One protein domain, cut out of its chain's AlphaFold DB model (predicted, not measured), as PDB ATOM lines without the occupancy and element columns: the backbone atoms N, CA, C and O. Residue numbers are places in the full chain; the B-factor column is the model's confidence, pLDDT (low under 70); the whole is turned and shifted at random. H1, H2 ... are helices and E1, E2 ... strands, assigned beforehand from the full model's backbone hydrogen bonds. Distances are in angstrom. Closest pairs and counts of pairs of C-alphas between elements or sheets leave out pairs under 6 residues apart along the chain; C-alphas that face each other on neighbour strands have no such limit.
ATOM      1  N   SER A  56     225.850  -0.193 119.436       92.44
ATOM      2  CA  SER A  56     224.989  -0.792 118.411       92.44
ATOM      3  C   SER A  56     225.117  -0.028 117.094       92.44
ATOM      4  O   SER A  56     225.336  -0.619 116.044       92.44
ATOM      5  N   THR A  57     225.047   1.300 117.156       93.81
ATOM      6  CA  THR A  57     225.151   2.167 115.977       93.81
ATOM      7  C   THR A  57     226.531   2.056 115.320       93.81
ATOM      8  O   THR A  57     226.626   1.913 114.106       93.81
ATOM      9  N   GLU A  58     227.603   2.047 116.112       94.38
ATOM     10  CA  GLU A  58     228.972   1.833 115.623       94.38
ATOM     11  C   GLU A  58     229.125   0.460 114.952       94.38
ATOM     12  O   GLU A  58     229.630   0.368 113.834       94.38
ATOM     13  N   ALA A  59     228.615  -0.606 115.579       95.62
ATOM     14  CA  ALA A  59     228.627  -1.940 114.988       95.62
ATOM     15  C   ALA A  59     227.829  -2.004 113.677       95.62
ATOM     16  O   ALA A  59     228.264  -2.661 112.734       95.62
ATOM     17  N   TYR A  60     226.682  -1.325 113.595       96.69
ATOM     18  CA  TYR A  60     225.914  -1.225 112.354       96.69
ATOM     19  C   TYR A  60     226.761  -0.601 111.237       96.69
ATOM     20  O   TYR A  60     226.872  -1.196 110.167       96.69
ATOM     21  N   TYR A  61     227.427   0.530 111.499       96.06
ATOM     22  CA  TYR A  61     228.283   1.182 110.502       96.06
ATOM     23  C   TYR A  61     229.474   0.317 110.087       96.06
ATOM     24  O   TYR A  61     229.829   0.291 108.910       96.06
ATOM     25  N   TYR A  62     230.080  -0.435 111.007       97.38
ATOM     26  CA  TYR A  62     231.136  -1.379 110.642       97.38
ATOM     27  C   TYR A  62     230.631  -2.529 109.766       97.38
ATOM     28  O   TYR A  62     231.297  -2.884 108.794       97.38
ATOM     29  N   ALA A  63     229.457  -3.092 110.065       97.31
ATOM     30  CA  ALA A  63     228.849  -4.118 109.223       97.31
ATOM     31  C   ALA A  63     228.510  -3.567 107.826       97.31
ATOM     32  O   ALA A  63     228.764  -4.230 106.824       97.31
ATOM     33  N   GLU A  64     227.982  -2.344 107.749       96.06
ATOM     34  CA  GLU A  64     227.674  -1.663 106.487       96.06
ATOM     35  C   GLU A  64     228.952  -1.406 105.676       96.06
ATOM     36  O   GLU A  64     229.009  -1.691 104.480       96.06
ATOM     37  N   THR A  65     230.020  -0.971 106.348       95.12
ATOM     38  CA  THR A  65     231.342  -0.765 105.737       95.12
ATOM     39  C   THR A  65     231.887  -2.066 105.151       95.12
ATOM     40  O   THR A  65     232.433  -2.050 104.055       95.12
ATOM     41  N   ALA A  66     231.698  -3.203 105.827       95.06
ATOM     42  CA  ALA A  66     232.116  -4.509 105.319       95.06
ATOM     43  C   ALA A  66     231.356  -4.942 104.060       95.06
ATOM     44  O   ALA A  66     231.955  -5.484 103.133       95.06
ATOM     45  N   VAL A  67     230.048  -4.675 104.001       95.38
ATOM     46  CA  VAL A  67     229.240  -4.932 102.799       95.38
ATOM     47  C   VAL A  67     229.707  -4.053 101.634       95.38
ATOM     48  O   VAL A  67     229.857  -4.543 100.516       95.38
ATOM     49  N   HIS A  68     229.987  -2.772 101.879       93.25
ATOM     50  CA  HIS A  68     230.525  -1.885 100.844       93.25
ATOM     51  C   HIS A  68     231.942  -2.262 100.416       93.25
ATOM     52  O   HIS A  68     232.252  -2.174  99.230       93.25
ATOM     53  N   TYR A  69     232.774  -2.712 101.356       91.06
ATOM     54  CA  TYR A  69     234.121  -3.197 101.078       91.06
ATOM     55  C   TYR A  69     234.092  -4.344 100.074       91.06
ATOM     56  O   TYR A  69     234.773  -4.268  99.059       91.06
ATOM     57  N   ILE A  70     233.270  -5.372 100.306       89.94
ATOM     58  CA  ILE A  70     233.241  -6.526  99.401       89.94
ATOM     59  C   ILE A  70     232.594  -6.216  98.061       89.94
ATOM     60  O   ILE A  70     233.039  -6.731  97.045       89.94
ATOM     61  N   ALA A  71     231.587  -5.341  98.033       89.81
ATOM     62  CA  ALA A  71     231.027  -4.867  96.773       89.81
ATOM     63  C   ALA A  71     232.085  -4.115  95.948       89.81
ATOM     64  O   ALA A  71     232.202  -4.329  94.745       89.81
ATOM     65  N   TRP A  72     232.886  -3.266  96.601       88.06
ATOM     66  CA  TRP A  72     234.007  -2.589  95.956       88.06
ATOM     67  C   TRP A  72     235.084  -3.580  95.506       88.06
ATOM     68  O   TRP A  72     235.518  -3.490  94.362       88.06
ATOM     69  N   ALA A  73     235.469  -4.529  96.361       84.81
ATOM     70  CA  ALA A  73     236.489  -5.526  96.056       84.81
ATOM     71  C   ALA A  73     236.114  -6.357  94.823       84.81
ATOM     72  O   ALA A  73     236.866  -6.377  93.856       84.81
ATOM     73  N   LEU A  74     234.892  -6.901  94.802       82.69
ATOM     74  CA  LEU A  74     234.365  -7.679  93.677       82.69
ATOM     75  C   LEU A  74     234.309  -6.887  92.360       82.69
ATOM     76  O   LEU A  74     234.412  -7.459  91.277       82.69
ATOM     77  N   ALA A  75     234.109  -5.570  92.439       82.75
ATOM     78  CA  ALA A  75     234.054  -4.700  91.268       82.75
ATOM     79  C   ALA A  75     235.437  -4.228  90.786       82.75
ATOM     80  O   ALA A  75     235.544  -3.750  89.656       82.75
ATOM     81  N   ASN A  76     236.467  -4.298  91.636       77.94
ATOM     82  CA  ASN A  76     237.792  -3.723  91.381       77.94
ATOM     83  C   ASN A  76     238.921  -4.758  91.365       77.94
ATOM     84  O   ASN A  76     240.073  -4.333  91.326       77.94
ATOM     85  N   ASP A  77     238.598  -6.054  91.344       72.69
ATOM     86  CA  ASP A  77     239.590  -7.127  91.188       72.69
ATOM     87  C   ASP A  77     240.611  -7.130  92.334       72.69
ATOM     88  O   ASP A  77     241.811  -6.949  92.142       72.69
ATOM     89  N   ALA A  78     240.107  -7.125  93.571       70.94
ATOM     90  CA  ALA A  78     240.940  -6.866  94.745       70.94
ATOM     91  C   ALA A  78     241.159  -8.098  95.628       70.94
ATOM     92  O   ALA A  78     242.057  -8.070  96.471       70.94
ATOM     93  N   GLU A  79     240.330  -9.142  95.504       65.69
ATOM     94  CA  GLU A  79     240.269 -10.216  96.503       65.69
ATOM     95  C   GLU A  79     240.219 -11.646  95.925       65.69
ATOM     96  O   GLU A  79     240.305 -12.583  96.728       65.69
ATOM     97  N   PHE A  80     240.105 -11.865  94.601       57.66
ATOM     98  CA  PHE A  80     240.124 -13.227  94.021       57.66
ATOM     99  C   PHE A  80     241.484 -13.650  93.471       57.66
ATOM    100  O   PHE A  80     241.819 -14.833  93.549       57.66
ATOM    101  N   ASP A  81     242.273 -12.705  92.975       50.34
ATOM    102  CA  ASP A  81     243.457 -12.961  92.152       50.34
ATOM    103  C   ASP A  81     244.791 -12.861  92.915       50.34
ATOM    104  O   ASP A  81     245.787 -13.518  92.595       50.34
ATOM    105  N   ASN A  82     244.830 -12.066  93.988       41.88
ATOM    106  CA  ASN A  82     246.091 -11.633  94.596       41.88
ATOM    107  C   ASN A  82     246.465 -12.323  95.923       41.88
ATOM    108  O   ASN A  82     247.461 -11.956  96.558       41.88
ATOM    109  N   HIS A  83     245.732 -13.342  96.389       43.72
ATOM    110  CA  HIS A  83     246.144 -14.029  97.621       43.72
ATOM    111  C   HIS A  83     247.156 -15.153  97.371       43.72
ATOM    112  O   HIS A  83     246.847 -16.344  97.419       43.72
ATOM    113  N   SER A  84     248.422 -14.776  97.181       45.31
ATOM    114  CA  SER A  84     249.534 -15.721  97.312       45.31
ATOM    115  C   SER A  84     249.723 -16.094  98.785       45.31
ATOM    116  O   SER A  84     250.160 -15.276  99.593       45.31
ATOM    117  N   LEU A  98     241.955 -21.819  85.564       51.50
ATOM    118  CA  LEU A  98     242.880 -21.619  84.422       51.50
ATOM    119  C   LEU A  98     242.261 -20.887  83.215       51.50
ATOM    120  O   LEU A  98     242.851 -20.806  82.135       51.50
ATOM    121  N   THR A  99     241.035 -20.424  83.369       53.66
ATOM    122  CA  THR A  99     240.256 -19.731  82.361       53.66
ATOM    123  C   THR A  99     239.624 -18.529  83.053       53.66
ATOM    124  O   THR A  99     239.226 -18.696  84.202       53.66
ATOM    125  N   PRO A 100     239.512 -17.374  82.371       51.62
ATOM    126  CA  PRO A 100     239.868 -17.158  80.979       51.62
ATOM    127  C   PRO A 100     241.395 -17.077  80.892       51.62
ATOM    128  O   PRO A 100     242.076 -16.954  81.901       51.62
ATOM    129  N   ALA A 101     241.971 -17.157  79.693       55.91
ATOM    130  CA  ALA A 101     243.434 -17.143  79.544       55.91
ATOM    131  C   ALA A 101     244.119 -15.877  80.125       55.91
ATOM    132  O   ALA A 101     245.338 -15.859  80.250       55.91
ATOM    133  N   ASN A 102     243.332 -14.850  80.478       58.69
ATOM    134  CA  ASN A 102     243.752 -13.593  81.090       58.69
ATOM    135  C   ASN A 102     242.898 -13.283  82.344       58.69
ATOM    136  O   ASN A 102     242.292 -12.214  82.386       58.69
ATOM    137  N   ALA A 103     242.790 -14.225  83.291       56.53
ATOM    138  CA  ALA A 103     242.049 -14.050  84.553       56.53
ATOM    139  C   ALA A 103     242.392 -12.715  85.248       56.53
ATOM    140  O   ALA A 103     241.549 -11.838  85.338       56.53
ATOM    141  N   ALA A 104     243.688 -12.439  85.432       58.47
ATOM    142  CA  ALA A 104     244.234 -11.178  85.965       58.47
ATOM    143  C   ALA A 104     243.895  -9.854  85.210       58.47
ATOM    144  O   ALA A 104     244.544  -8.830  85.421       58.47
ATOM    145  N   MET A 105     242.989  -9.858  84.228       55.81
ATOM    146  CA  MET A 105     242.454  -8.664  83.554       55.81
ATOM    147  C   MET A 105     240.916  -8.586  83.585       55.81
ATOM    148  O   MET A 105     240.339  -7.655  83.011       55.81
ATOM    149  N   VAL A 106     240.243  -9.580  84.162       58.47
ATOM    150  CA  VAL A 106     238.790  -9.669  84.266       58.47
ATOM    151  C   VAL A 106     238.458  -9.530  85.742       58.47
ATOM    152  O   VAL A 106     238.886 -10.355  86.517       58.47
ATOM    153  N   GLY A 107     237.682  -8.513  86.127       63.12
ATOM    154  CA  GLY A 107     237.392  -8.308  87.550       63.12
ATOM    155  C   GLY A 107     236.683  -9.499  88.205       63.12
ATOM    156  O   GLY A 107     235.767 -10.051  87.586       63.12
ATOM    157  N   ASP A 108     237.047  -9.808  89.457       70.44
ATOM    158  CA  ASP A 108     236.480 -10.828  90.366       70.44
ATOM    159  C   ASP A 108     235.009 -11.230  90.071       70.44
ATOM    160  O   ASP A 108     234.670 -12.408  89.936       70.44
ATOM    161  N   PHE A 109     234.085 -10.262  89.952       75.50
ATOM    162  CA  PHE A 109     232.661 -10.538  89.694       75.50
ATOM    163  C   PHE A 109     232.384 -11.165  88.316       75.50
ATOM    164  O   PHE A 109     231.565 -12.079  88.175       75.50
ATOM    165  N   MET A 110     233.046 -10.664  87.273       73.75
ATOM    166  CA  MET A 110     232.902 -11.197  85.919       73.75
ATOM    167  C   MET A 110     233.529 -12.586  85.823       73.75
ATOM    168  O   MET A 110     232.956 -13.460  85.168       73.75
ATOM    169  N   GLU A 111     234.638 -12.817  86.523       72.00
ATOM    170  CA  GLU A 111     235.244 -14.141  86.638       72.00
ATOM    171  C   GLU A 111     234.318 -15.124  87.336       72.00
ATOM    172  O   GLU A 111     234.039 -16.189  86.790       72.00
ATOM    173  N   TRP A 112     233.751 -14.750  88.484       76.19
ATOM    174  CA  TRP A 112     232.760 -15.562  89.190       76.19
ATOM    175  C   TRP A 112     231.642 -16.036  88.255       76.19
ATOM    176  O   TRP A 112     231.258 -17.205  88.243       76.19
ATOM    177  N   SER A 113     231.116 -15.126  87.431       72.81
ATOM    178  CA  SER A 113     230.023 -15.439  86.505       72.81
ATOM    179  C   SER A 113     230.430 -16.382  85.363       72.81
ATOM    180  O   SER A 113     229.579 -17.087  84.812       72.81
ATOM    181  N   ALA A 114     231.720 -16.404  85.013       67.50
ATOM    182  CA  ALA A 114     232.293 -17.260  83.983       67.50
ATOM    183  C   ALA A 114     232.765 -18.620  84.537       67.50
ATOM    184  O   ALA A 114     232.795 -19.602  83.786       67.50
ATOM    185  N   TYR A 115     233.069 -18.699  85.839       67.44
ATOM    186  CA  TYR A 115     233.578 -19.890  86.525       67.44
ATOM    187  C   TYR A 115     232.627 -20.372  87.592       67.44
ATOM    188  O   TYR A 115     232.698 -20.059  88.770       67.44
ATOM    189  N   LEU A 116     231.737 -21.238  87.147       66.06
ATOM    190  CA  LEU A 116     230.654 -21.746  87.969       66.06
ATOM    191  C   LEU A 116     231.056 -23.030  88.693       66.06
ATOM    192  O   LEU A 116     230.201 -23.721  89.228       66.06
ATOM    193  N   TRP A 117     232.349 -23.363  88.686       65.44
ATOM    194  CA  TRP A 117     232.928 -24.574  89.246       65.44
ATOM    195  C   TRP A 117     233.382 -24.330  90.690       65.44
ATOM    196  O   TRP A 117     234.256 -23.509  90.931       65.44
ATOM    197  N   ASN A 118     232.802 -25.069  91.641       70.75
ATOM    198  CA  ASN A 118     233.119 -25.044  93.077       70.75
ATOM    199  C   ASN A 118     233.316 -23.626  93.682       70.75
ATOM    200  O   ASN A 118     234.451 -23.230  93.954       70.75
ATOM    201  N   PRO A 119     232.231 -22.871  93.947       77.31
ATOM    202  CA  PRO A 119     232.305 -21.463  94.357       77.31
ATOM    203  C   PRO A 119     233.014 -21.256  95.703       77.31
ATOM    204  O   PRO A 119     233.613 -20.212  95.941       77.31
ATOM    205  N   GLY A 120     232.981 -22.257  96.581       81.31
ATOM    206  CA  GLY A 120     233.622 -22.195  97.883       81.31
ATOM    207  C   GLY A 120     233.419 -23.456  98.718       81.31
ATOM    208  O   GLY A 120     232.763 -24.402  98.270       81.31
ATOM    209  N   PRO A 121     233.967 -23.467  99.940       82.38
ATOM    210  CA  PRO A 121     233.920 -24.604 100.843       82.38
ATOM    211  C   PRO A 121     232.515 -25.093 101.172       82.38
ATOM    212  O   PRO A 121     231.563 -24.325 101.313       82.38
ATOM    213  N   THR A 122     232.418 -26.397 101.404       85.50
ATOM    214  CA  THR A 122     231.193 -27.077 101.854       85.50
ATOM    215  C   THR A 122     231.306 -27.564 103.301       85.50
ATOM    216  O   THR A 122     230.355 -28.122 103.849       85.50
ATOM    217  N   ALA A 123     232.456 -27.331 103.946       86.00
ATOM    218  CA  ALA A 123     232.713 -27.645 105.347       86.00
ATOM    219  C   ALA A 123     233.517 -26.539 106.052       86.00
ATOM    220  O   ALA A 123     234.375 -25.890 105.462       86.00
ATOM    221  N   ILE A 124     233.299 -26.378 107.360       89.31
ATOM    222  CA  ILE A 124     234.027 -25.430 108.216       89.31
ATOM    223  C   ILE A 124     235.289 -26.125 108.773       89.31
ATOM    224  O   ILE A 124     235.313 -26.560 109.925       89.31
ATOM    225  N   SER A 125     236.323 -26.332 107.945       85.31
ATOM    226  CA  SER A 125     237.539 -27.072 108.338       85.31
ATOM    227  C   SER A 125     238.761 -26.791 107.450       85.31
ATOM    228  O   SER A 125     238.663 -26.888 106.238       85.31
ATOM    229  N   ASP A 126     239.948 -26.606 108.042       83.75
ATOM    230  CA  ASP A 126     241.220 -26.535 107.285       83.75
ATOM    231  C   ASP A 126     241.932 -27.874 107.109       83.75
ATOM    232  O   ASP A 126     243.001 -27.961 106.509       83.75
ATOM    233  N   THR A 127     241.357 -28.944 107.642       83.00
ATOM    234  CA  THR A 127     241.977 -30.273 107.642       83.00
ATOM    235  C   THR A 127     241.334 -31.225 106.643       83.00
ATOM    236  O   THR A 127     241.808 -32.347 106.478       83.00
ATOM    237  N   SER A 128     240.271 -30.792 105.962       81.06
ATOM    238  CA  SER A 128     239.545 -31.583 104.970       81.06
ATOM    239  C   SER A 128     239.511 -30.877 103.621       81.06
ATOM    240  O   SER A 128     239.407 -29.655 103.561       81.06
ATOM    241  N   THR A 129     239.523 -31.644 102.530       76.50
ATOM    242  CA  THR A 129     239.381 -31.101 101.169       76.50
ATOM    243  C   THR A 129     238.075 -30.322 100.990       76.50
ATOM    244  O   THR A 129     238.056 -29.327 100.282       76.50
ATOM    245  N   ALA A 130     236.992 -30.723 101.663       78.88
ATOM    246  CA  ALA A 130     235.703 -30.025 101.604       78.88
ATOM    247  C   ALA A 130     235.744 -28.610 102.208       78.88
ATOM    248  O   ALA A 130     234.940 -27.763 101.832       78.88
ATOM    249  N   GLY A 131     236.655 -28.361 103.150       78.69
ATOM    250  CA  GLY A 131     236.817 -27.055 103.779       78.69
ATOM    251  C   GLY A 131     237.978 -26.222 103.227       78.69
ATOM    252  O   GLY A 131     238.042 -25.020 103.476       78.69
ATOM    253  N   THR A 132     238.862 -26.840 102.434       77.56
ATOM    254  CA  THR A 132     239.995 -26.165 101.789       77.56
ATOM    255  C   THR A 132     239.853 -26.008 100.277       77.56
ATOM    256  O   THR A 132     240.701 -25.377  99.671       77.56
ATOM    257  N   ALA A 133     238.825 -26.560  99.632       72.50
ATOM    258  CA  ALA A 133     238.646 -26.431  98.185       72.50
ATOM    259  C   ALA A 133     237.610 -25.365  97.813       72.50
ATOM    260  O   ALA A 133     236.590 -25.220  98.486       72.50
ATOM    261  N   GLY A 134     237.835 -24.700  96.682       72.25
ATOM    262  CA  GLY A 134     236.883 -23.778  96.064       72.25
ATOM    263  C   GLY A 134     237.580 -22.640  95.330       72.25
ATOM    264  O   GLY A 134     238.801 -22.529  95.377       72.25
ATOM    265  N   GLN A 135     236.808 -21.784  94.673       74.12
ATOM    266  CA  GLN A 135     237.320 -20.520  94.147       74.12
ATOM    267  C   GLN A 135     237.495 -19.510  95.284       74.12
ATOM    268  O   GLN A 135     238.551 -18.899  95.414       74.12
ATOM    269  N   VAL A 136     236.494 -19.404  96.167       81.00
ATOM    270  CA  VAL A 136     236.507 -18.442  97.271       81.00
ATOM    271  C   VAL A 136     236.369 -19.106  98.613       81.00
ATOM    272  O   VAL A 136     235.363 -19.723  98.953       81.00
ATOM    273  N   MET A 137     237.386 -18.897  99.434       81.50
ATOM    274  CA  MET A 137     237.465 -19.528 100.738       81.50
ATOM    275  C   MET A 137     236.437 -18.999 101.740       81.50
ATOM    276  O   MET A 137     236.031 -19.735 102.628       81.50
ATOM    277  N   TYR A 138     235.990 -17.752 101.594       88.19
ATOM    278  CA  TYR A 138     234.971 -17.126 102.441       88.19
ATOM    279  C   TYR A 138     233.561 -17.176 101.826       88.19
ATOM    280  O   TYR A 138     232.685 -16.402 102.217       88.19
ATOM    281  N   PHE A 139     233.329 -18.071 100.862       89.75
ATOM    282  CA  PHE A 139     231.999 -18.372 100.349       89.75
ATOM    283  C   PHE A 139     231.440 -19.608 101.056       89.75
ATOM    284  O   PHE A 139     231.984 -20.705 100.964       89.75
ATOM    285  N   ASP A 140     230.335 -19.429 101.767       92.06
ATOM    286  CA  ASP A 140     229.636 -20.485 102.480       92.06
ATOM    287  C   ASP A 140     228.709 -21.249 101.540       92.06
ATOM    288  O   ASP A 140     227.582 -20.818 101.260       92.06
ATOM    289  N   ASN A 141     229.190 -22.403 101.079       88.75
ATOM    290  CA  ASN A 141     228.385 -23.394 100.379       88.75
ATOM    291  C   ASN A 141     228.102 -24.631 101.247       88.75
ATOM    292  O   ASN A 141     227.828 -25.711 100.724       88.75
ATOM    293  N   SER A 142     228.179 -24.509 102.577       88.69
ATOM    294  CA  SER A 142     227.780 -25.599 103.469       88.69
ATOM    295  C   SER A 142     226.275 -25.889 103.349       88.69
ATOM    296  O   SER A 142     225.508 -24.989 102.971       88.69
ATOM    297  N   PRO A 143     225.818 -27.116 103.672       89.50
ATOM    298  CA  PRO A 143     224.407 -27.466 103.573       89.50
ATOM    299  C   PRO A 143     223.508 -26.549 104.402       89.50
ATOM    300  O   PRO A 143     223.790 -26.303 105.580       89.50
ATOM    301  N   MET A 144     222.398 -26.088 103.827       90.75
ATOM    302  CA  MET A 144     221.543 -25.048 104.420       90.75
ATOM    303  C   MET A 144     221.036 -25.426 105.822       90.75
ATOM    304  O   MET A 144     221.053 -24.609 106.742       90.75
ATOM    305  N   GLY A 145     220.668 -26.696 106.021       89.19
ATOM    306  CA  GLY A 145     220.203 -27.215 107.315       89.19
ATOM    307  C   GLY A 145     221.272 -27.258 108.417       89.19
ATOM    308  O   GLY A 145     220.941 -27.499 109.575       89.19
ATOM    309  N   SER A 146     222.544 -27.036 108.073       88.94
ATOM    310  CA  SER A 146     223.669 -27.000 109.017       88.94
ATOM    311  C   SER A 146     224.196 -25.591 109.298       88.94
ATOM    312  O   SER A 146     225.008 -25.415 110.206       88.94
ATOM    313  N   ARG A 147     223.726 -24.578 108.556       92.00
ATOM    314  CA  ARG A 147     224.200 -23.200 108.700       92.00
ATOM    315  C   ARG A 147     223.719 -22.577 110.003       92.00
ATOM    316  O   ARG A 147     222.539 -22.654 110.355       92.00
ATOM    317  N   THR A 148     224.636 -21.889 110.679       93.00
ATOM    318  CA  THR A 148     224.337 -21.090 111.880       93.00
ATOM    319  C   THR A 148     223.501 -19.856 111.540       93.00
ATOM    320  O   THR A 148     222.654 -19.443 112.330       93.00
ATOM    321  N   ILE A 149     223.749 -19.257 110.373       94.56
ATOM    322  CA  ILE A 149     223.009 -18.107 109.851       94.56
ATOM    323  C   ILE A 149     222.624 -18.410 108.408       94.56
ATOM    324  O   ILE A 149     223.479 -18.718 107.582       94.56
ATOM    325  N   CYS A 150     221.335 -18.298 108.120       95.06
ATOM    326  CA  CYS A 150     220.768 -18.377 106.782       95.06
ATOM    327  C   CYS A 150     219.414 -17.668 106.769       95.06
ATOM    328  O   CYS A 150     218.761 -17.558 107.812       95.06
ATOM    329  N   MET A 151     218.971 -17.214 105.600       95.50
ATOM    330  CA  MET A 151     217.626 -16.686 105.383       95.50
ATOM    331  C   MET A 151     216.865 -17.579 104.414       95.50
ATOM    332  O   MET A 151     217.259 -17.712 103.267       95.50
ATOM    333  N   GLN A 152     215.786 -18.214 104.861       94.38
ATOM    334  CA  GLN A 152     214.973 -19.107 104.033       94.38
ATOM    335  C   GLN A 152     213.636 -19.384 104.732       94.38
ATOM    336  O   GLN A 152     213.477 -19.075 105.913       94.38
ATOM    337  N   SER A 153     212.687 -19.983 104.013       92.38
ATOM    338  CA  SER A 153     211.429 -20.483 104.564       92.38
ATOM    339  C   SER A 153     211.655 -21.414 105.757       92.38
ATOM    340  O   SER A 153     212.301 -22.463 105.632       92.38
ATOM    341  N   ALA A 154     211.035 -21.085 106.892       92.31
ATOM    342  CA  ALA A 154     211.105 -21.896 108.108       92.31
ATOM    343  C   ALA A 154     210.421 -23.267 107.943       92.31
ATOM    344  O   ALA A 154     210.687 -24.190 108.713       92.31
ATOM    345  N   ALA A 155     209.556 -23.421 106.931       92.00
ATOM    346  CA  ALA A 155     208.930 -24.699 106.595       92.00
ATOM    347  C   ALA A 155     209.916 -25.693 105.957       92.00
ATOM    348  O   ALA A 155     209.730 -26.901 106.091       92.00
ATOM    349  N   SER A 156     210.949 -25.191 105.274       91.12
ATOM    350  CA  SER A 156     212.013 -26.010 104.683       91.12
ATOM    351  C   SER A 156     213.205 -26.146 105.630       91.12
ATOM    352  O   SER A 156     213.741 -27.240 105.783       91.12
ATOM    353  N   PHE A 157     213.589 -25.055 106.304       93.38
ATOM    354  CA  PHE A 157     214.760 -25.011 107.178       93.38
ATOM    355  C   PHE A 157     214.444 -24.274 108.480       93.38
ATOM    356  O   PHE A 157     214.486 -23.048 108.550       93.38
ATOM    357  N   ALA A 158     214.160 -25.030 109.541       92.38
ATOM    358  CA  ALA A 158     213.791 -24.474 110.845       92.38
ATOM    359  C   ALA A 158     214.922 -23.671 111.527       92.38
ATOM    360  O   ALA A 158     214.654 -22.896 112.444       92.38
ATOM    361  N   ASN A 159     216.179 -23.854 111.102       92.56
ATOM    362  CA  ASN A 159     217.334 -23.084 111.570       92.56
ATOM    363  C   ASN A 159     217.470 -21.713 110.881       92.56
ATOM    364  O   ASN A 159     218.194 -20.862 111.396       92.56
ATOM    365  N   CYS A 160     216.795 -21.487 109.750       94.62
ATOM    366  CA  CYS A 160     216.930 -20.256 108.979       94.62
ATOM    367  C   CYS A 160     215.938 -19.170 109.404       94.62
ATOM    368  O   CYS A 160     214.820 -19.413 109.861       94.62
ATOM    369  N   ILE A 161     216.372 -17.927 109.226       94.88
ATOM    370  CA  ILE A 161     215.611 -16.719 109.503       94.88
ATOM    371  C   ILE A 161     214.573 -16.535 108.387       94.88
ATOM    372  O   ILE A 161     214.912 -16.163 107.264       94.88
ATOM    373  N   ASP A 162     213.300 -16.733 108.716       94.12
ATOM    374  CA  ASP A 162     212.177 -16.466 107.815       94.12
ATOM    375  C   ASP A 162     211.521 -15.119 108.154       94.12
ATOM    376  O   ASP A 162     210.895 -14.951 109.206       94.12
ATOM    377  N   VAL A 163     211.658 -14.135 107.260       90.19
ATOM    378  CA  VAL A 163     211.100 -12.787 107.467       90.19
ATOM    379  C   VAL A 163     209.577 -12.722 107.395       90.19
ATOM    380  O   VAL A 163     209.002 -11.734 107.851       90.19
ATOM    381  N   THR A 164     208.931 -13.755 106.854       91.81
ATOM    382  CA  THR A 164     207.470 -13.845 106.752       91.81
ATOM    383  C   THR A 164     206.828 -14.387 108.029       91.81
ATOM    384  O   THR A 164     205.649 -14.140 108.280       91.81
ATOM    385  N   VAL A 165     207.610 -15.071 108.873       93.06
ATOM    386  CA  VAL A 165     207.179 -15.562 110.184       93.06
ATOM    387  C   VAL A 165     207.183 -14.421 111.205       93.06
ATOM    388  O   VAL A 165     208.050 -13.532 111.175       93.06
ATOM    389  N   ASP A 166     206.207 -14.468 112.120       92.25
ATOM    390  CA  ASP A 166     206.112 -13.570 113.274       92.25
ATOM    391  C   ASP A 166     207.479 -13.479 113.983       92.25
ATOM    392  O   ASP A 166     208.057 -14.522 114.305       92.25
ATOM    393  N   PRO A 167     208.008 -12.267 114.243       91.00
ATOM    394  CA  PRO A 167     209.290 -12.086 114.917       91.00
ATOM    395  C   PRO A 167     209.455 -12.887 116.216       91.00
ATOM    396  O   PRO A 167     210.573 -13.291 116.524       91.00
ATOM    397  N   ALA A 168     208.375 -13.153 116.960       90.38
ATOM    398  CA  ALA A 168     208.421 -13.942 118.191       90.38
ATOM    399  C   ALA A 168     208.707 -15.439 117.962       90.38
ATOM    400  O   ALA A 168     209.176 -16.116 118.875       90.38
ATOM    401  N   ASN A 169     208.433 -15.950 116.758       90.19
ATOM    402  CA  ASN A 169     208.593 -17.357 116.379       90.19
ATOM    403  C   ASN A 169     209.732 -17.579 115.372       90.19
ATOM    404  O   ASN A 169     209.934 -18.698 114.902       90.19
ATOM    405  N   ARG A 170     210.453 -16.519 114.997       91.06
ATOM    406  CA  ARG A 170     211.535 -16.582 114.016       91.06
ATOM    407  C   ARG A 170     212.779 -17.218 114.631       91.06
ATOM    408  O   ARG A 170     213.111 -16.945 115.784       91.06
ATOM    409  N   ALA A 171     213.509 -18.008 113.843       90.06
ATOM    410  CA  ALA A 171     214.855 -18.419 114.223       90.06
ATOM    411  C   ALA A 171     215.717 -17.171 114.482       90.06
ATOM    412  O   ALA A 171     215.755 -16.248 113.665       90.06
ATOM    413  N   ALA A 172     216.386 -17.130 115.632       86.88
ATOM    414  CA  ALA A 172     217.248 -16.024 116.028       86.88
ATOM    415  C   ALA A 172     218.648 -16.573 116.338       86.88
ATOM    416  O   ALA A 172     218.810 -17.289 117.333       86.88
ATOM    417  N   PRO A 173     219.667 -16.275 115.510       88.56
ATOM    418  CA  PRO A 173     221.017 -16.742 115.777       88.56
ATOM    419  C   PRO A 173     221.545 -16.121 117.073       88.56
ATOM    420  O   PRO A 173     221.333 -14.944 117.374       88.56
ATOM    421  N   THR A 174     222.258 -16.923 117.860       90.75
ATOM    422  CA  THR A 174     222.877 -16.436 119.093       90.75
ATOM    423  C   THR A 174     224.179 -15.723 118.757       90.75
ATOM    424  O   THR A 174     225.152 -16.359 118.368       90.75
ATOM    425  N   MET A 175     224.226 -14.404 118.968       91.62
ATOM    426  CA  MET A 175     225.427 -13.603 118.685       91.62
ATOM    427  C   MET A 175     226.602 -13.920 119.624       91.62
ATOM    428  O   MET A 175     227.759 -13.657 119.300       91.62
ATOM    429  N   ASN A 176     226.342 -14.499 120.799       90.88
ATOM    430  CA  ASN A 176     227.395 -14.864 121.740       90.88
ATOM    431  C   ASN A 176     228.318 -15.939 121.142       90.88
ATOM    432  O   ASN A 176     227.894 -17.076 120.955       90.88
ATOM    433  N   ARG A 177     229.588 -15.579 120.902       92.25
ATOM    434  CA  ARG A 177     230.624 -16.442 120.294       92.25
ATOM    435  C   ARG A 177     230.259 -16.977 118.908       92.25
ATOM    436  O   ARG A 177     230.789 -18.001 118.491       92.25
ATOM    437  N   ILE A 178     229.389 -16.263 118.196       94.38
ATOM    438  CA  ILE A 178     228.854 -16.704 116.907       94.38
ATOM    439  C   ILE A 178     229.948 -17.056 115.897       94.38
ATOM    440  O   ILE A 178     229.817 -18.051 115.195       94.38
ATOM    441  N   SER A 179     231.068 -16.324 115.906       94.75
ATOM    442  CA  SER A 179     232.197 -16.539 114.998       94.75
ATOM    443  C   SER A 179     232.803 -17.943 115.063       94.75
ATOM    444  O   SER A 179     233.351 -18.390 114.065       94.75
ATOM    445  N   ALA A 180     232.660 -18.670 116.176       93.50
ATOM    446  CA  ALA A 180     233.138 -20.049 116.298       93.50
ATOM    447  C   ALA A 180     232.364 -21.051 115.417       93.50
ATOM    448  O   ALA A 180     232.853 -22.144 115.145       93.50
ATOM    449  N   SER A 181     231.143 -20.698 115.004       93.00
ATOM    450  CA  SER A 181     230.229 -21.554 114.233       93.00
ATOM    451  C   SER A 181     229.948 -21.009 112.834       93.00
ATOM    452  O   SER A 181     229.056 -21.504 112.145       93.00
ATOM    453  N   LEU A 182     230.667 -19.961 112.438       95.06
ATOM    454  CA  LEU A 182     230.573 -19.385 111.107       95.06
ATOM    455  C   LEU A 182     231.507 -20.108 110.133       95.06
ATOM    456  O   LEU A 182     232.513 -20.687 110.560       95.06
ATOM    457  N   PRO A 183     231.200 -20.043 108.828       92.94
ATOM    458  CA  PRO A 183     232.150 -20.389 107.778       92.94
ATOM    459  C   PRO A 183     233.437 -19.563 107.903       92.94
ATOM    460  O   PRO A 183     233.594 -18.697 108.768       92.94
ATOM    461  N   ARG A 184     234.399 -19.820 107.024       91.12
ATOM    462  CA  ARG A 184     235.522 -18.898 106.863       91.12
ATOM    463  C   ARG A 184     234.991 -17.533 106.405       91.12
ATOM    464  O   ARG A 184     234.057 -17.458 105.614       91.12
ATOM    465  N   TYR A 185     235.576 -16.464 106.929       93.50
ATOM    466  CA  TYR A 185     235.157 -15.086 106.684       93.50
ATOM    467  C   TYR A 185     236.377 -14.172 106.574       93.50
ATOM    468  O   TYR A 185     237.461 -14.499 107.060       93.50
ATOM    469  N   ILE A 186     236.182 -13.007 105.968       92.88
ATOM    470  CA  ILE A 186     237.119 -11.889 106.013       92.88
ATOM    471  C   ILE A 186     236.891 -11.144 107.326       92.88
ATOM    472  O   ILE A 186     235.762 -10.787 107.661       92.88
ATOM    473  N   ARG A 187     237.959 -10.895 108.076       95.06
ATOM    474  CA  ARG A 187     237.992 -10.006 109.232       95.06
ATOM    475  C   ARG A 187     238.523  -8.647 108.793       95.06
ATOM    476  O   ARG A 187     239.662  -8.543 108.348       95.06
ATOM    477  N   LEU A 188     237.708  -7.617 108.965       95.56
ATOM    478  CA  LEU A 188     238.055  -6.227 108.712       95.56
ATOM    479  C   LEU A 188     238.309  -5.531 110.046       95.56
ATOM    480  O   LEU A 188     237.375  -5.277 110.811       95.56
ATOM    481  N   ASP A 189     239.571  -5.216 110.319       96.06
ATOM    482  CA  ASP A 189     239.927  -4.303 111.401       96.06
ATOM    483  C   ASP A 189     239.782  -2.866 110.894       96.06
ATOM    484  O   ASP A 189     240.425  -2.483 109.914       96.06
ATOM    485  N   ILE A 190     238.915  -2.083 111.545       94.06
ATOM    486  CA  ILE A 190     238.623  -0.697 111.165       94.06
ATOM    487  C   ILE A 190     239.191   0.219 112.245       94.06
ATOM    488  O   ILE A 190     238.710   0.253 113.382       94.06
ATOM    489  N   ALA A 191     240.245   0.950 111.898       91.88
ATOM    490  CA  ALA A 191     240.891   1.873 112.816       91.88
ATOM    491  C   ALA A 191     240.076   3.166 112.994       91.88
ATOM    492  O   ALA A 191     239.154   3.474 112.239       91.88
ATOM    493  N   ALA A 192     240.431   3.957 114.010       89.12
ATOM    494  CA  ALA A 192     239.734   5.207 114.330       89.12
ATOM    495  C   ALA A 192     239.851   6.282 113.230       89.12
ATOM    496  O   ALA A 192     239.045   7.208 113.198       89.12
ATOM    497  N   ASP A 193     240.843   6.167 112.346       90.44
ATOM    498  CA  ASP A 193     241.027   7.029 111.174       90.44
ATOM    499  C   ASP A 193     240.261   6.539 109.930       90.44
ATOM    500  O   ASP A 193     240.320   7.178 108.883       90.44
ATOM    501  N   GLY A 194     239.530   5.424 110.047       84.38
ATOM    502  CA  GLY A 194     238.784   4.805 108.955       84.38
ATOM    503  C   GLY A 194     239.619   3.889 108.060       84.38
ATOM    504  O   GLY A 194     239.080   3.369 107.087       84.38
ATOM    505  N   SER A 195     240.903   3.663 108.361       89.81
ATOM    506  CA  SER A 195     241.693   2.675 107.622       89.81
ATOM    507  C   SER A 195     241.166   1.256 107.866       89.81
ATOM    508  O   SER A 195     240.838   0.880 108.995       89.81
ATOM    509  N   ILE A 196     241.061   0.479 106.784       90.50
ATOM    510  CA  ILE A 196     240.552  -0.896 106.782       90.50
ATOM    511  C   ILE A 196     241.727  -1.834 106.527       90.50
ATOM    512  O   ILE A 196     242.431  -1.691 105.530       90.50
ATOM    513  N   THR A 197     241.932  -2.798 107.423       91.62
ATOM    514  CA  THR A 197     242.917  -3.870 107.241       91.62
ATOM    515  C   THR A 197     242.187  -5.211 107.137       91.62
ATOM    516  O   THR A 197     241.677  -5.693 108.154       91.62
ATOM    517  N   PRO A 198     242.100  -5.814 105.938       90.19
ATOM    518  CA  PRO A 198     241.503  -7.130 105.762       90.19
ATOM    519  C   PRO A 198     242.466  -8.240 106.198       90.19
ATOM    520  O   PRO A 198     243.687  -8.139 106.075       90.19
ATOM    521  N   SER A 199     241.909  -9.328 106.714       89.88
ATOM    522  CA  SER A 199     242.630 -10.568 107.006       89.88
ATOM    523  C   SER A 199     241.664 -11.748 107.003       89.88
ATOM    524  O   SER A 199     240.463 -11.561 107.177       89.88
ATOM    525  N   ILE A 200     242.162 -12.971 106.828       87.62
ATOM    526  CA  ILE A 200     241.327 -14.177 106.838       87.62
ATOM    527  C   ILE A 200     241.791 -15.085 107.984       87.62
ATOM    528  O   ILE A 200     242.898 -15.626 107.918       87.62
ATOM    529  N   PRO A 201     240.980 -15.267 109.042       89.25
ATOM    530  CA  PRO A 201     241.327 -16.164 110.141       89.25
ATOM    531  C   PRO A 201     241.408 -17.634 109.703       89.25
ATOM    532  O   PRO A 201     240.769 -18.059 108.738       89.25
ATOM    533  N   ALA A 202     242.202 -18.429 110.421       83.81
ATOM    534  CA  ALA A 202     242.312 -19.870 110.189       83.81
ATOM    535  C   ALA A 202     241.104 -20.631 110.757       83.81
ATOM    536  O   ALA A 202     240.482 -20.187 111.721       83.81
ATOM    537  N   LEU A 203     240.809 -21.803 110.192       86.31
ATOM    538  CA  LEU A 203     239.828 -22.739 110.728       86.31
ATOM    539  C   LEU A 203     240.525 -23.911 111.447       86.31
ATOM    540  O   LEU A 203     241.636 -24.299 111.083       86.31
ATOM    541  N   PRO A 204     239.861 -24.553 112.424       90.00
ATOM    542  CA  PRO A 204     238.610 -24.113 113.038       90.00
ATOM    543  C   PRO A 204     238.818 -22.839 113.866       90.00
ATOM    544  O   PRO A 204     239.852 -22.672 114.511       90.00
ATOM    545  N   HIS A 205     237.809 -21.969 113.871       92.69
ATOM    546  CA  HIS A 205     237.793 -20.782 114.728       92.69
ATOM    547  C   HIS A 205     237.864 -21.176 116.206       92.69
ATOM    548  O   HIS A 205     237.381 -22.242 116.613       92.69
ATOM    549  N   HIS A 206     238.413 -20.301 117.045       93.44
ATOM    550  CA  HIS A 206     238.455 -20.568 118.479       93.44
ATOM    551  C   HIS A 206     237.043 -20.624 119.079       93.44
ATOM    552  O   HIS A 206     236.228 -19.717 118.908       93.44
ATOM    553  N   ALA A 207     236.777 -21.652 119.893       93.19
ATOM    554  CA  ALA A 207     235.510 -21.795 120.620       93.19
ATOM    555  C   ALA A 207     235.210 -20.603 121.551       93.19
ATOM    556  O   ALA A 207     234.053 -20.321 121.868       93.19
ATOM    557  N   ILE A 208     236.257 -19.912 122.012       95.19
ATOM    558  CA  ILE A 208     236.179 -18.586 122.623       95.19
ATOM    559  C   ILE A 208     236.935 -17.643 121.685       95.19
ATOM    560  O   ILE A 208     238.161 -17.738 121.649       95.19
ATOM    561  N   PRO A 209     236.243 -16.761 120.945       94.56
ATOM    562  CA  PRO A 209     236.891 -15.907 119.957       94.56
ATOM    563  C   PRO A 209     237.973 -15.022 120.576       94.56
ATOM    564  O   PRO A 209     237.748 -14.388 121.613       94.56
ATOM    565  N   VAL A 210     239.130 -14.961 119.923       95.75
ATOM    566  CA  VAL A 210     240.269 -14.139 120.325       95.75
ATOM    567  C   VAL A 210     240.297 -12.871 119.472       95.75
ATOM    568  O   VAL A 210     240.333 -12.915 118.241       95.75
ATOM    569  N   VAL A 211     240.284 -11.714 120.136       95.69
ATOM    570  CA  VAL A 211     240.357 -10.406 119.471       95.69
ATOM    571  C   VAL A 211     241.707 -10.234 118.773       95.69
ATOM    572  O   VAL A 211     242.751 -10.515 119.358       95.69
ATOM    573  N   GLY A 212     241.682  -9.769 117.526       91.31
ATOM    574  CA  GLY A 212     242.864  -9.628 116.674       91.31
ATOM    575  C   GLY A 212     243.339 -10.943 116.047       91.31
ATOM    576  O   GLY A 212     244.315 -10.934 115.295       91.31
ATOM    577  N   GLN A 213     242.646 -12.062 116.299       91.69
ATOM    578  CA  GLN A 213     242.858 -13.341 115.612       91.69
ATOM    579  C   GLN A 213     241.582 -13.784 114.892       91.69
ATOM    580  O   GLN A 213     241.532 -13.694 113.670       91.69
ATOM    581  N   ASP A 214     240.532 -14.161 115.623       91.88
ATOM    582  CA  ASP A 214     239.251 -14.565 115.027       91.88
ATOM    583  C   ASP A 214     238.371 -13.350 114.717       91.88
ATOM    584  O   ASP A 214     237.760 -13.264 113.662       91.88
ATOM    585  N   ILE A 215     238.308 -12.380 115.630       96.44
ATOM    586  CA  ILE A 215     237.370 -11.247 115.548       96.44
ATOM    587  C   ILE A 215     238.097  -9.909 115.703       96.44
ATOM    588  O   ILE A 215     239.130  -9.860 116.376       96.44
ATOM    589  N   PRO A 216     237.592  -8.814 115.113       96.88
ATOM    590  CA  PRO A 216     238.238  -7.519 115.253       96.88
ATOM    591  C   PRO A 216     237.929  -6.910 116.626       96.88
ATOM    592  O   PRO A 216     236.922  -7.238 117.265       96.88
ATOM    593  N   LEU A 217     238.793  -6.004 117.097       95.81
ATOM    594  CA  LEU A 217     238.475  -5.206 118.289       95.81
ATOM    595  C   LEU A 217     237.331  -4.243 117.964       95.81
ATOM    596  O   LEU A 217     236.329  -4.225 118.670       95.81
ATOM    597  N   ASN A 218     237.484  -3.485 116.883       96.38
ATOM    598  CA  ASN A 218     236.454  -2.654 116.277       96.38
ATOM    599  C   ASN A 218     236.514  -2.889 114.769       96.38
ATOM    600  O   ASN A 218     237.599  -2.890 114.187       96.38
ATOM    601  N   GLY A 219     235.366  -3.140 114.158       97.25
ATOM    602  CA  GLY A 219     235.295  -3.492 112.748       97.25
ATOM    603  C   GLY A 219     234.226  -4.535 112.495       97.25
ATOM    604  O   GLY A 219     233.198  -4.554 113.174       97.25
ATOM    605  N   ALA A 220     234.449  -5.404 111.519       97.75
ATOM    606  CA  ALA A 220     233.453  -6.386 111.124       97.75
ATOM    607  C   ALA A 220     234.074  -7.684 110.622       97.75
ATOM    608  O   ALA A 220     235.240  -7.733 110.238       97.75
ATOM    609  N   ILE A 221     233.272  -8.740 110.616       97.44
ATOM    610  CA  ILE A 221     233.559  -9.946 109.837       97.44
ATOM    611  C   ILE A 221     232.532 -10.073 108.721       97.44
ATOM    612  O   ILE A 221     231.395  -9.631 108.895       97.44
ATOM    613  N   LEU A 222     232.919 -10.687 107.609       96.19
ATOM    614  CA  LEU A 222     232.089 -10.814 106.421       96.19
ATOM    615  C   LEU A 222     232.344 -12.136 105.690       96.19
ATOM    616  O   LEU A 222     233.488 -12.534 105.503       96.19
ATOM    617  N   TRP A 223     231.283 -12.773 105.205       95.31
ATOM    618  CA  TRP A 223     231.362 -13.904 104.280       95.31
ATOM    619  C   TRP A 223     230.274 -13.814 103.210       95.31
ATOM    620  O   TRP A 223     229.332 -13.021 103.320       95.31
ATOM    621  N   LEU A 224     230.419 -14.627 102.168       94.06
ATOM    622  CA  LEU A 224     229.506 -14.691 101.033       94.06
ATOM    623  C   LEU A 224     228.682 -15.982 101.051       94.06
ATOM    624  O   LEU A 224     229.089 -16.976 101.641       94.06
ATOM    625  N   THR A 225     227.532 -15.986 100.387       94.38
ATOM    626  CA  THR A 225     226.770 -17.198 100.057       94.38
ATOM    627  C   THR A 225     225.896 -16.976  98.818       94.38
ATOM    628  O   THR A 225     225.813 -15.858  98.304       94.38
ATOM    629  N   ALA A 226     225.237 -18.024  98.324       93.56
ATOM    630  CA  ALA A 226     224.296 -17.925  97.213       93.56
ATOM    631  C   ALA A 226     222.904 -17.472  97.683       93.56
ATOM    632  O   ALA A 226     222.371 -17.945  98.688       93.56
ATOM    633  N   GLY A 227     222.295 -16.573  96.913       94.62
ATOM    634  CA  GLY A 227     220.928 -16.090  97.075       94.62
ATOM    635  C   GLY A 227     220.016 -16.512  95.928       94.62
ATOM    636  O   GLY A 227     220.455 -16.644  94.783       94.62
ATOM    637  N   ASP A 228     218.731 -16.676  96.234       93.44
ATOM    638  CA  ASP A 228     217.695 -16.992  95.253       93.44
ATOM    639  C   ASP A 228     217.592 -15.854  94.211       93.44
ATOM    640  O   ASP A 228     217.409 -14.683  94.575       93.44
ATOM    641  N   PRO A 229     217.698 -16.152  92.902       91.69
ATOM    642  CA  PRO A 229     217.600 -15.137  91.853       91.69
ATOM    643  C   PRO A 229     216.250 -14.404  91.837       91.69
ATOM    644  O   PRO A 229     216.201 -13.217  91.493       91.69
ATOM    645  N   ASN A 230     215.174 -15.072  92.249       92.88
ATOM    646  CA  ASN A 230     213.800 -14.579  92.206       92.88
ATOM    647  C   ASN A 230     213.334 -13.991  93.542       92.88
ATOM    648  O   ASN A 230     212.407 -13.177  93.553       92.88
ATOM    649  N   ASN A 231     213.971 -14.358  94.655       92.38
ATOM    650  CA  ASN A 231     213.630 -13.845  95.977       92.38
ATOM    651  C   ASN A 231     214.868 -13.300  96.715       92.38
ATOM    652  O   ASN A 231     215.613 -14.072  97.315       92.38
ATOM    653  N   PRO A 232     215.070 -11.966  96.774       91.06
ATOM    654  CA  PRO A 232     216.221 -11.379  97.463       91.06
ATOM    655  C   PRO A 232     216.330 -11.773  98.934       91.06
ATOM    656  O   PRO A 232     217.420 -11.680  99.484       91.06
ATOM    657  N   ASN A 233     215.233 -12.171  99.579       92.25
ATOM    658  CA  ASN A 233     215.213 -12.507 100.999       92.25
ATOM    659  C   ASN A 233     215.597 -13.962 101.280       92.25
ATOM    660  O   ASN A 233     215.613 -14.344 102.445       92.25
ATOM    661  N   HIS A 234     215.856 -14.773 100.253       94.50
ATOM    662  CA  HIS A 234     216.181 -16.186 100.403       94.50
ATOM    663  C   HIS A 234     217.628 -16.464  99.989       94.50
ATOM    664  O   HIS A 234     218.105 -15.995  98.956       94.50
ATOM    665  N   ASP A 235     218.307 -17.249 100.809       95.56
ATOM    666  CA  ASP A 235     219.557 -17.924 100.508       95.56
ATOM    667  C   ASP A 235     219.253 -19.294  99.911       95.56
ATOM    668  O   ASP A 235     218.220 -19.910 100.197       95.56
ATOM    669  N   ILE A 236     220.184 -19.797  99.116       93.25
ATOM    670  CA  ILE A 236     220.097 -21.116  98.500       93.25
ATOM    671  C   ILE A 236     221.395 -21.886  98.730       93.25
ATOM    672  O   ILE A 236     222.473 -21.317  98.910       93.25
ATOM    673  N   GLU A 237     221.272 -23.204  98.758       90.75
ATOM    674  CA  GLU A 237     222.408 -24.112  98.694       90.75
ATOM    675  C   GLU A 237     222.561 -24.530  97.237       90.75
ATOM    676  O   GLU A 237     221.582 -24.935  96.608       90.75
ATOM    677  N   TYR A 289     222.297 -17.057  89.896       90.62
ATOM    678  CA  TYR A 289     222.027 -16.882  91.317       90.62
ATOM    679  C   TYR A 289     222.637 -15.564  91.792       90.62
ATOM    680  O   TYR A 289     223.496 -14.981  91.133       90.62
ATOM    681  N   ARG A 290     222.162 -15.064  92.932       91.88
ATOM    682  CA  ARG A 290     222.680 -13.830  93.532       91.88
ATOM    683  C   ARG A 290     223.847 -14.143  94.456       91.88
ATOM    684  O   ARG A 290     223.852 -15.192  95.093       91.88
ATOM    685  N   ILE A 291     224.776 -13.206  94.604       91.38
ATOM    686  CA  ILE A 291     225.780 -13.259  95.669       91.38
ATOM    687  C   ILE A 291     225.223 -12.488  96.864       91.38
ATOM    688  O   ILE A 291     224.752 -11.358  96.736       91.38
ATOM    689  N   VAL A 292     225.230 -13.117  98.031       95.50
ATOM    690  CA  VAL A 292     224.740 -12.543  99.281       95.50
ATOM    691  C   VAL A 292     225.917 -12.366 100.220       95.50
ATOM    692  O   VAL A 292     226.623 -13.323 100.516       95.50
ATOM    693  N   ALA A 293     226.100 -11.151 100.714       96.19
ATOM    694  CA  ALA A 293     227.052 -10.813 101.753       96.19
ATOM    695  C   ALA A 293     226.365 -10.821 103.117       96.19
ATOM    696  O   ALA A 293     225.341 -10.159 103.310       96.19
ATOM    697  N   TYR A 294     226.970 -11.508 104.076       97.69
ATOM    698  CA  TYR A 294     226.648 -11.389 105.490       97.69
ATOM    699  C   TYR A 294     227.776 -10.684 106.213       97.69
ATOM    700  O   TYR A 294     228.927 -11.081 106.066       97.69
ATOM    701  N   ALA A 295     227.447  -9.685 107.028       97.75
ATOM    702  CA  ALA A 295     228.418  -8.957 107.828       97.75
ATOM    703  C   ALA A 295     227.977  -8.863 109.288       97.75
ATOM    704  O   ALA A 295     226.815  -8.572 109.572       97.75
ATOM    705  N   ILE A 296     228.907  -9.059 110.221       97.94
ATOM    706  CA  ILE A 296     228.673  -8.826 111.649       97.94
ATOM    707  C   ILE A 296     229.610  -7.736 112.138       97.94
ATOM    708  O   ILE A 296     230.827  -7.873 112.041       97.94
ATOM    709  N   GLY A 297     229.037  -6.682 112.710       97.50
ATOM    710  CA  GLY A 297     229.772  -5.577 113.309       97.50
ATOM    711  C   GLY A 297     230.168  -5.853 114.753       97.50
ATOM    712  O   GLY A 297     229.346  -6.303 115.562       97.50
ATOM    713  N   TYR A 298     231.418  -5.536 115.079       97.38
ATOM    714  CA  TYR A 298     232.033  -5.707 116.388       97.38
ATOM    715  C   TYR A 298     232.479  -4.365 116.961       97.38
ATOM    716  O   TYR A 298     233.147  -3.580 116.291       97.38
ATOM    717  N   VAL A 299     232.163  -4.149 118.237       95.88
ATOM    718  CA  VAL A 299     232.668  -3.023 119.032       95.88
ATOM    719  C   VAL A 299     233.254  -3.574 120.319       95.88
ATOM    720  O   VAL A 299     232.596  -4.330 121.041       95.88
ATOM    721  N   ASN A 300     234.504  -3.225 120.612       94.62
ATOM    722  CA  ASN A 300     235.280  -3.780 121.723       94.62
ATOM    723  C   ASN A 300     235.253  -5.324 121.779       94.62
ATOM    724  O   ASN A 300     235.088  -5.918 122.849       94.62
ATOM    725  N   GLY A 301     235.359  -5.979 120.618       94.69
ATOM    726  CA  GLY A 301     235.356  -7.437 120.479       94.69
ATOM    727  C   GLY A 301     233.995  -8.095 120.717       94.69
ATOM    728  O   GLY A 301     233.933  -9.306 120.927       94.69
ATOM    729  N   LYS A 302     232.893  -7.332 120.714       94.94
ATOM    730  CA  LYS A 302     231.538  -7.865 120.912       94.94
ATOM    731  C   LYS A 302     230.673  -7.682 119.663       94.94
ATOM    732  O   LYS A 302     230.501  -6.540 119.231       94.94
ATOM    733  N   PRO A 303     230.081  -8.761 119.127       95.50
ATOM    734  CA  PRO A 303     229.174  -8.656 117.996       95.50
ATOM    735  C   PRO A 303     227.860  -8.010 118.442       95.50
ATOM    736  O   PRO A 303     227.284  -8.428 119.448       95.50
ATOM    737  N   SER A 304     227.389  -7.003 117.705       91.38
ATOM    738  CA  SER A 304     226.162  -6.273 118.075       91.38
ATOM    739  C   SER A 304     225.152  -6.119 116.938       91.38
ATOM    740  O   SER A 304     223.968  -5.958 117.214       91.38
ATOM    741  N   HIS A 305     225.580  -6.214 115.677       93.50
ATOM    742  CA  HIS A 305     224.690  -6.121 114.519       93.50
ATOM    743  C   HIS A 305     225.063  -7.132 113.445       93.50
ATOM    744  O   HIS A 305     226.244  -7.319 113.172       93.50
ATOM    745  N   LEU A 306     224.045  -7.742 112.836       94.75
ATOM    746  CA  LEU A 306     224.138  -8.571 111.638       94.75
ATOM    747  C   LEU A 306     223.465  -7.817 110.490       94.75
ATOM    748  O   LEU A 306     222.324  -7.374 110.633       94.75
ATOM    749  N   LEU A 307     224.154  -7.710 109.363       95.88
ATOM    750  CA  LEU A 307     223.600  -7.262 108.098       95.88
ATOM    751  C   LEU A 307     223.679  -8.387 107.079       95.88
ATOM    752  O   LEU A 307     224.606  -9.196 107.083       95.88
ATOM    753  N   ARG A 308     222.694  -8.397 106.191       95.25
ATOM    754  CA  ARG A 308     222.679  -9.217 104.992       95.25
ATOM    755  C   ARG A 308     222.364  -8.306 103.822       95.25
ATOM    756  O   ARG A 308     221.404  -7.543 103.891       95.25
ATOM    757  N   SER A 309     223.136  -8.412 102.755       95.94
ATOM    758  CA  SER A 309     222.901  -7.665 101.527       95.94
ATOM    759  C   SER A 309     223.091  -8.560 100.319       95.94
ATOM    760  O   SER A 309     223.926  -9.457 100.327       95.94
ATOM    761  N   VAL A 310     222.329  -8.296  99.264       94.06
ATOM    762  CA  VAL A 310     222.637  -8.835  97.941       94.06
ATOM    763  C   VAL A 310     223.709  -7.937  97.330       94.06
ATOM    764  O   VAL A 310     223.525  -6.722  97.284       94.06
ATOM    765  N   VAL A 311     224.809  -8.529  96.881       87.25
ATOM    766  CA  VAL A 311     225.885  -7.828  96.176       87.25
ATOM    767  C   VAL A 311     225.624  -7.946  94.675       87.25
ATOM    768  O   VAL A 311     225.329  -9.040  94.186       87.25
ATOM    769  N   GLN A 312     225.647  -6.812  93.971       70.75
ATOM    770  CA  GLN A 312     225.390  -6.685  92.532       70.75
ATOM    771  C   GLN A 312     226.424  -5.773  91.892       70.75
ATOM    772  O   GLN A 312     226.824  -4.803  92.576       70.75
TER     773      GLN A 312
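Overview. This is residues 56 to 84, 98 to 237 and 289 to 312 of the 312 residues of an uncharacterized protein of Mariprofundus erugo (UniProt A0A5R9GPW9). With little regular structure, the model is a strongly twisted sheet, E2 E1 E3 E4 E5, that curls round one long helix, H1; the short helix H2 meets the last residues of H1, while the short helices H3 and H4 and most of the long loops lie on the side of the sheet away from H1. The printed part has 193 residues, under half in named elements, ordered H1 H2 H3 H4 E1 E2 E3 E4 E5, mixed in class. The sheet, E2 E1 E3 E4 E5, is antiparallel. The whole is compact, radius of gyration of the C-alphas 16.2 A, spanning 52 by 42 by 32 A.

Along the chain. H1, residues 56 to 76, runs 30.1 A from C-alpha 56 at (224.989, -0.792, 118.411). H2 is 108 to 114, H3 129 to 132, H4 178 to 181, E1 186 to 190, E2 196 to 199, E3 219 to 227 and E4 290 to 299, 29.4 A. E5, 302 to 311, ends at C-alpha 311, (225.885, -7.828, 96.176).

Arrangement. H1 on one face of the sheet makes two layers, helix and sheet; its closest C-alphas to E4, Ala 59 and Gly 297, are 4.2 A apart. Within hydrogen-bond range are N 187 and O 199 in hairpin E1 and E2, 2.7 A, N 186 and O 222 between E1 and E3, 2.8 A, N 225 and O 292 between E3 and E4, 2.8 A, and N 293 and O 309 in hairpin E4 and E5, 2.8 A. H1 touches H2 with residues 73 to 76 alone; the closest C-alphas, Leu 74 and Asp 108, are 5.0 A apart. H3 is apart from H1; H4 only grazes the sheet. H1 and H2 have every O i to N i+4 pair within range; H3 and H4 are too short for one.

Size, cuts and confidence. Cuts separate C-alphas 84 and 98 by 15.7 A, and 237 and 289 by 10.3 A. Links H2 to H3, H3 to H4 and E2 to E3 are long. Residues 79 to 84, 98 to 107 and 114 to 117 have pLDDT under 70.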